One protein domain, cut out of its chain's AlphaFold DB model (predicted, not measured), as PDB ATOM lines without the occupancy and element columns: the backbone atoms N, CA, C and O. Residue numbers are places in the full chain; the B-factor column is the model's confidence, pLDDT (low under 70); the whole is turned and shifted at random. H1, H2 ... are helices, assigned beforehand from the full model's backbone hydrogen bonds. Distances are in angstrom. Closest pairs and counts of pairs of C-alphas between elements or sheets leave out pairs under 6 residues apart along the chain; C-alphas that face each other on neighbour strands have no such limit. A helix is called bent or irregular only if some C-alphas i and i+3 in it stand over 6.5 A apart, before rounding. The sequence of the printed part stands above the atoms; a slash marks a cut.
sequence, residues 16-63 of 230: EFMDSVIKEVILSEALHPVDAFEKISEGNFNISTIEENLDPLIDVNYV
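Overview. This is residues 16 to 63 of the 230 residues of the protein "V-type sodium ATP synthase subunit I" of Clostridium cochlearium (UniProt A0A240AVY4). The printed part is a loose, open U with an empty middle: H1 stands at one end, the short H2 lies at the base and H3 makes the other arm. H1 is apart from both other helices, while H2 and H3 come near each other about perpendicular. The printed part has 48 residues, with three named helices in the order H1, H2, H3 and no named strand, and its class is all helix. It is loose, with a radius of gyration of the C-alphas of 12.8 A, and spans 31 by 24 by 18 A.

Arrangement. H1, residues 16 to 27, is apart from H2, residues 36 to 41, and from H3, residues 51 to 62. H2 and H3 are close but not clearly touching; their closest C-alphas, those of Ile 40 and Val 60, are 7.6 A apart. Their lines stand about perpendicular, at 88 degrees. Every O i to N i+4 pair is within hydrogen-bond range in H2, against 7 of 8 in H1 and 4 of 8 in H3.

Along the chain. H1 begins at C-alpha 16 (-17.788, -17.937, -13.954) and measures 19.1 A from first to last C-alpha. It is irregular, with C-alphas 16 and 19 7.6 A apart. H2 begins at C-alpha 36 (-17.718, -32.562, -26.918). H3, 19.2 A long, ends at C-alpha 62 (-10.614, -22.504, -30.387). It is irregular too, with C-alphas 52 and 55 7.3 A apart.

Size, cuts and confidence. The two C-alphas farthest apart, those of Glu 29 and Glu 51, are 32.5 A apart. The printed part has no cut, and the links H1 to H2 and H2 to H3 are short. Residues 16 to 24, 26 to 32 and 50 to 55 stand free. The mean pLDDT of the printed part is 74.9, and residues 43 to 62 are under 70.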
ATOM      1  N   GLU A  16     -17.354 -18.384 -15.284       84.81
ATOM      2  CA  GLU A  16     -17.788 -17.937 -13.954       84.81
ATOM      3  C   GLU A  16     -19.008 -18.707 -13.422       84.81
ATOM      4  O   GLU A  16     -19.171 -18.844 -12.214       84.81
ATOM      5  N   PHE A  17     -19.850 -19.243 -14.313       84.50
ATOM      6  CA  PHE A  17     -21.050 -20.007 -13.952       84.50
ATOM      7  C   PHE A  17     -20.889 -21.516 -14.161       84.50
ATOM      8  O   PHE A  17     -21.813 -22.274 -13.857       84.50
ATOM      9  N   MET A  18     -19.733 -21.973 -14.653       83.38
ATOM     10  CA  MET A  18     -19.509 -23.365 -15.052       83.38
ATOM     11  C   MET A  18     -19.811 -24.353 -13.918       83.38
ATOM     12  O   MET A  18     -20.544 -25.317 -14.133       83.38
ATOM     13  N   ASP A  19     -19.334 -24.080 -12.702       81.69
ATOM     14  CA  ASP A  19     -19.554 -24.949 -11.537       81.69
ATOM     15  C   ASP A  19     -21.045 -25.094 -11.195       81.69
ATOM     16  O   ASP A  19     -21.515 -26.190 -10.880       81.69
ATOM     17  N   SER A  20     -21.813 -24.006 -11.313       84.38
ATOM     18  CA  SER A  20     -23.257 -24.011 -11.052       84.38
ATOM     19  C   SER A  20     -24.036 -24.798 -12.109       84.38
ATOM     20  O   SER A  20     -24.931 -25.570 -11.773       84.38
ATOM     21  N   VAL A  21     -23.645 -24.673 -13.382       87.44
ATOM     22  CA  VAL A  21     -24.276 -25.395 -14.494       87.44
ATOM     23  C   VAL A  21     -23.955 -26.886 -14.416       87.44
ATOM     24  O   VAL A  21     -24.851 -27.714 -14.559       87.44
ATOM     25  N   ILE A  22     -22.698 -27.247 -14.136       85.81
ATOM     26  CA  ILE A  22     -22.286 -28.647 -13.962       85.81
ATOM     27  C   ILE A  22     -23.034 -29.289 -12.789       85.81
ATOM     28  O   ILE A  22     -23.454 -30.441 -12.906       85.81
ATOM     29  N   LYS A  23     -23.245 -28.555 -11.687       84.25
ATOM     30  CA  LYS A  23     -24.032 -29.038 -10.545       84.25
ATOM     31  C   LYS A  23     -25.435 -29.466 -10.983       84.25
ATOM     32  O   LYS A  23     -25.808 -30.609 -10.750       84.25
ATOM     33  N   GLU A  24     -26.176 -28.582 -11.645       85.81
ATOM     34  CA  GLU A  24     -27.536 -28.879 -12.122       85.81
ATOM     35  C   GLU A  24     -27.559 -30.052 -13.108       85.81
ATOM     36  O   GLU A  24     -28.410 -30.933 -13.020       85.81
ATOM     37  N   VAL A  25     -26.579 -30.118 -14.015       88.44
ATOM     38  CA  VAL A  25     -26.452 -31.228 -14.970       88.44
ATOM     39  C   VAL A  25     -26.275 -32.565 -14.249       88.44
ATOM     40  O   VAL A  25     -26.978 -33.520 -14.578       88.44
ATOM     41  N   ILE A  26     -25.371 -32.638 -13.268       85.19
ATOM     42  CA  ILE A  26     -25.098 -33.875 -12.521       85.19
ATOM     43  C   ILE A  26     -26.304 -34.267 -11.663       85.19
ATOM     44  O   ILE A  26     -26.714 -35.425 -11.698       85.19
ATOM     45  N   LEU A  27     -26.886 -33.313 -10.932       84.25
ATOM     46  CA  LEU A  27     -28.024 -33.560 -10.042       84.25
ATOM     47  C   LEU A  27     -29.313 -33.903 -10.791       84.25
ATOM     48  O   LEU A  27     -30.172 -34.582 -10.241       84.25
ATOM     49  N   SER A  28     -29.452 -33.473 -12.049       85.50
ATOM     50  CA  SER A  28     -30.628 -33.816 -12.851       85.50
ATOM     51  C   SER A  28     -30.772 -35.317 -13.111       85.50
ATOM     52  O   SER A  28     -31.875 -35.758 -13.428       85.50
ATOM     53  N   GLU A  29     -29.666 -36.078 -13.067       82.88
ATOM     54  CA  GLU A  29     -29.571 -37.501 -13.446       82.88
ATOM     55  C   GLU A  29     -30.169 -37.837 -14.836       82.88
ATOM     56  O   GLU A  29     -30.314 -39.002 -15.204       82.88
ATOM     57  N   ALA A  30     -30.490 -36.820 -15.642       85.00
ATOM     58  CA  ALA A  30     -31.253 -36.940 -16.883       85.00
ATOM     59  C   ALA A  30     -30.372 -36.862 -18.138       85.00
ATOM     60  O   ALA A  30     -30.862 -36.987 -19.263       85.00
ATOM     61  N   LEU A  31     -29.072 -36.615 -17.959       88.06
ATOM     62  CA  LEU A  31     -28.124 -36.332 -19.030       88.06
ATOM     63  C   LEU A  31     -26.965 -37.327 -19.001       88.06
ATOM     64  O   LEU A  31     -26.377 -37.599 -17.958       88.06
ATOM     65  N   HIS A  32     -26.605 -37.844 -20.175       85.25
ATOM     66  CA  HIS A  32     -25.424 -38.683 -20.353       85.25
ATOM     67  C   HIS A  32     -24.324 -37.863 -21.037       85.25
ATOM     68  O   HIS A  32     -24.535 -37.411 -22.167       85.25
ATOM     69  N   PRO A  33     -23.161 -37.658 -20.390       85.38
ATOM     70  CA  PRO A  33     -22.080 -36.891 -20.988       85.38
ATOM     71  C   PRO A  33     -21.499 -37.630 -22.197       85.38
ATOM     72  O   PRO A  33     -21.286 -38.843 -22.168       85.38
ATOM     73  N   VAL A  34     -21.225 -36.872 -23.253       83.81
ATOM     74  CA  VAL A  34     -20.548 -37.325 -24.473       83.81
ATOM     75  C   VAL A  34     -19.325 -36.446 -24.718       83.81
ATOM     76  O   VAL A  34     -19.269 -35.318 -24.227       83.81
ATOM     77  N   ASP A  35     -18.343 -36.949 -25.464       81.81
ATOM     78  CA  ASP A  35     -17.151 -36.166 -25.783       81.81
ATOM     79  C   ASP A  35     -17.512 -34.993 -26.710       81.81
ATOM     80  O   ASP A  35     -17.873 -35.169 -27.879       81.81
ATOM     81  N   ALA A  36     -17.424 -33.777 -26.173       77.62
ATOM     82  CA  ALA A  36     -17.718 -32.562 -26.918       77.62
ATOM     83  C   ALA A  36     -16.725 -32.329 -28.068       77.62
ATOM     84  O   ALA A  36     -17.137 -31.830 -29.110       77.62
ATOM     85  N   PHE A  37     -15.450 -32.716 -27.937       77.69
ATOM     86  CA  PHE A  37     -14.453 -32.536 -29.001       77.69
ATOM     87  C   PHE A  37     -14.740 -33.434 -30.196       77.69
ATOM     88  O   PHE A  37     -14.663 -32.977 -31.337       77.69
ATOM     89  N   GLU A  38     -15.130 -34.684 -29.940       80.56
ATOM     90  CA  GLU A  38     -15.587 -35.595 -30.988       80.56
ATOM     91  C   GLU A  38     -16.781 -34.973 -31.728       80.56
ATOM     92  O   GLU A  38     -16.745 -34.826 -32.950       80.56
ATOM     93  N   LYS A  39     -17.787 -34.472 -30.998       79.62
ATOM     94  CA  LYS A  39     -18.983 -33.863 -31.608       79.62
ATOM     95  C   LYS A  39     -18.711 -32.553 -32.345       79.62
ATOM     96  O   LYS A  39     -19.328 -32.324 -33.385       79.62
ATOM     97  N   ILE A  40     -17.789 -31.723 -31.860       75.31
ATOM     98  CA  ILE A  40     -17.331 -30.513 -32.558       75.31
ATOM     99  C   ILE A  40     -16.623 -30.901 -33.862       75.31
ATOM    100  O   ILE A  40     -16.927 -30.337 -34.911       75.31
ATOM    101  N   SER A  41     -15.738 -31.903 -33.826       70.75
ATOM    102  CA  SER A  41     -14.985 -32.351 -35.007       70.75
ATOM    103  C   SER A  41     -15.863 -32.987 -36.090       70.75
ATOM    104  O   SER A  41     -15.609 -32.809 -37.279       70.75
ATOM    105  N   GLU A  42     -16.933 -33.678 -35.688       75.81
ATOM    106  CA  GLU A  42     -17.925 -34.269 -36.591       75.81
ATOM    107  C   GLU A  42     -18.936 -33.244 -37.138       75.81
ATOM    108  O   GLU A  42     -19.797 -33.607 -37.939       75.81
ATOM    109  N   GLY A  43     -18.877 -31.980 -36.701       66.25
ATOM    110  CA  GLY A  43     -19.847 -30.945 -37.081       66.25
ATOM    111  C   GLY A  43     -21.234 -31.127 -36.451       66.25
ATOM    112  O   GLY A  43     -22.197 -30.507 -36.888       66.25
ATOM    113  N   ASN A  44     -21.345 -31.967 -35.417       64.69
ATOM    114  CA  ASN A  44     -22.591 -32.266 -34.705       64.69
ATOM    115  C   ASN A  44     -22.855 -31.304 -33.526       64.69
ATOM    116  O   ASN A  44     -23.878 -31.414 -32.846       64.69
ATOM    117  N   PHE A  45     -21.960 -30.341 -33.285       68.88
ATOM    118  CA  PHE A  45     -22.127 -29.291 -32.282       68.88
ATOM    119  C   PHE A  45     -22.882 -28.086 -32.867       68.88
ATOM    120  O   PHE A  45     -22.299 -27.110 -33.333       68.88
ATOM    121  N   ASN A  46     -24.210 -28.172 -32.874       65.00
ATOM    122  CA  ASN A  46     -25.074 -27.110 -33.385       65.00
ATOM    123  C   ASN A  46     -25.256 -25.982 -32.350       65.00
ATOM    124  O   ASN A  46     -25.861 -26.206 -31.299       65.00
ATOM    125  N   ILE A  47     -24.782 -24.775 -32.673       64.81
ATOM    126  CA  ILE A  47     -25.162 -23.507 -32.023       64.81
ATOM    127  C   ILE A  47     -26.108 -22.760 -32.975       64.81
ATOM    128  O   ILE A  47     -25.889 -22.734 -34.184       64.81
ATOM    129  N   SER A  48     -27.175 -22.156 -32.445       58.56
ATOM    130  CA  SER A  48     -28.129 -21.386 -33.258       58.56
ATOM    131  C   SER A  48     -27.471 -20.127 -33.836       58.56
ATOM    132  O   SER A  48     -26.858 -19.376 -33.091       58.56
ATOM    133  N   THR A  49     -27.626 -19.857 -35.134       58.06
ATOM    134  CA  THR A  49     -26.942 -18.776 -35.881       58.06
ATOM    135  C   THR A  49     -27.577 -17.386 -35.710       58.06
ATOM    136  O   THR A  49     -27.683 -16.622 -36.668       58.06
ATOM    137  N   ILE A  50     -28.068 -17.072 -34.514       64.44
ATOM    138  CA  ILE A  50     -28.626 -15.752 -34.173       64.44
ATOM    139  C   ILE A  50     -27.457 -14.789 -33.898       64.44
ATOM    140  O   ILE A  50     -26.388 -15.248 -33.503       64.44
ATOM    141  N   GLU A  51     -27.633 -13.477 -34.101       58.53
ATOM    142  CA  GLU A  51     -26.565 -12.471 -33.916       58.53
ATOM    143  C   GLU A  51     -25.841 -12.588 -32.562       58.53
ATOM    144  O   GLU A  51     -24.621 -12.480 -32.515       58.53
ATOM    145  N   GLU A  52     -26.565 -12.912 -31.488       62.03
ATOM    146  CA  GLU A  52     -26.021 -13.109 -30.132       62.03
ATOM    147  C   GLU A  52     -25.059 -14.306 -30.005       62.03
ATOM    148  O   GLU A  52     -24.281 -14.385 -29.059       62.03
ATOM    149  N   ASN A  53     -25.088 -15.235 -30.963       61.38
ATOM    150  CA  ASN A  53     -24.325 -16.483 -30.939       61.38
ATOM    151  C   ASN A  53     -23.184 -16.522 -31.970       61.38
ATOM    152  O   ASN A  53     -22.505 -17.547 -32.078       61.38
ATOM    153  N   LEU A  54     -22.967 -15.440 -32.728       63.69
ATOM    154  CA  LEU A  54     -21.898 -15.362 -33.731       63.69
ATOM    155  C   LEU A  54     -20.506 -15.500 -33.101       63.69
ATOM    156  O   LEU A  54     -19.674 -16.229 -33.639       63.69
ATOM    157  N   ASP A  55     -20.284 -14.871 -31.946       63.50
ATOM    158  CA  ASP A  55     -19.019 -14.964 -31.210       63.50
ATOM    159  C   ASP A  55     -18.774 -16.402 -30.692       63.50
ATOM    160  O   ASP A  55     -17.762 -16.999 -31.072       63.50
ATOM    161  N   PRO A  56     -19.722 -17.053 -29.973       64.88
ATOM    162  CA  PRO A  56     -19.619 -18.472 -29.622       64.88
ATOM    163  C   PRO A  56     -19.340 -19.405 -30.806       64.88
ATOM    164  O   PRO A  56     -18.549 -20.333 -30.668       64.88
ATOM    165  N   LEU A  57     -19.969 -19.174 -31.968       65.44
ATOM    166  CA  LEU A  57     -19.780 -19.971 -33.191       65.44
ATOM    167  C   LEU A  57     -18.342 -19.906 -33.727       65.44
ATOM    168  O   LEU A  57     -17.824 -20.911 -34.219       65.44
ATOM    169  N   ILE A  58     -17.699 -18.742 -33.638       66.19
ATOM    170  CA  ILE A  58     -16.292 -18.566 -34.019       66.19
ATOM    171  C   ILE A  58     -15.390 -19.243 -32.978       66.19
ATOM    172  O   ILE A  58     -14.479 -19.994 -33.346       66.19
ATOM    173  N   ASP A  59     -15.696 -19.043 -31.695       68.38
ATOM    174  CA  ASP A  59     -14.904 -19.510 -30.557       68.38
ATOM    175  C   ASP A  59     -14.890 -21.038 -30.386       68.38
ATOM    176  O   ASP A  59     -13.908 -21.578 -29.873       68.38
ATOM    177  N   VAL A  60     -15.908 -21.765 -30.874       67.44
ATOM    178  CA  VAL A  60     -15.946 -23.247 -30.837       67.44
ATOM    179  C   VAL A  60     -14.696 -23.874 -31.462       67.44
ATOM    180  O   VAL A  60     -14.183 -24.873 -30.958       67.44
ATOM    181  N   ASN A  61     -14.155 -23.263 -32.519       64.56
ATOM    182  CA  ASN A  61     -12.951 -23.757 -33.197       64.56
ATOM    183  C   ASN A  61     -11.667 -23.585 -32.365       64.56
ATOM    184  O   ASN A  61     -10.628 -24.151 -32.706       64.56
ATOM    185  N   TYR A  62     -11.730 -22.807 -31.282       69.56
ATOM    186  CA  TYR A  62     -10.614 -22.504 -30.387       69.56
ATOM    187  C   TYR A  62     -10.770 -23.129 -28.996       69.56
ATOM    188  O   TYR A  62      -9.918 -22.898 -28.131       69.56
ATOM    189  N   VAL A  63     -11.813 -23.937 -28.777       72.06
ATOM    190  CA  VAL A  63     -12.031 -24.645 -27.511       72.06
ATOM    191  C   VAL A  63     -10.831 -25.544 -27.216       72.06
ATOM    192  O   VAL A  63     -10.361 -26.305 -28.061       72.06
TER     193      VAL A  63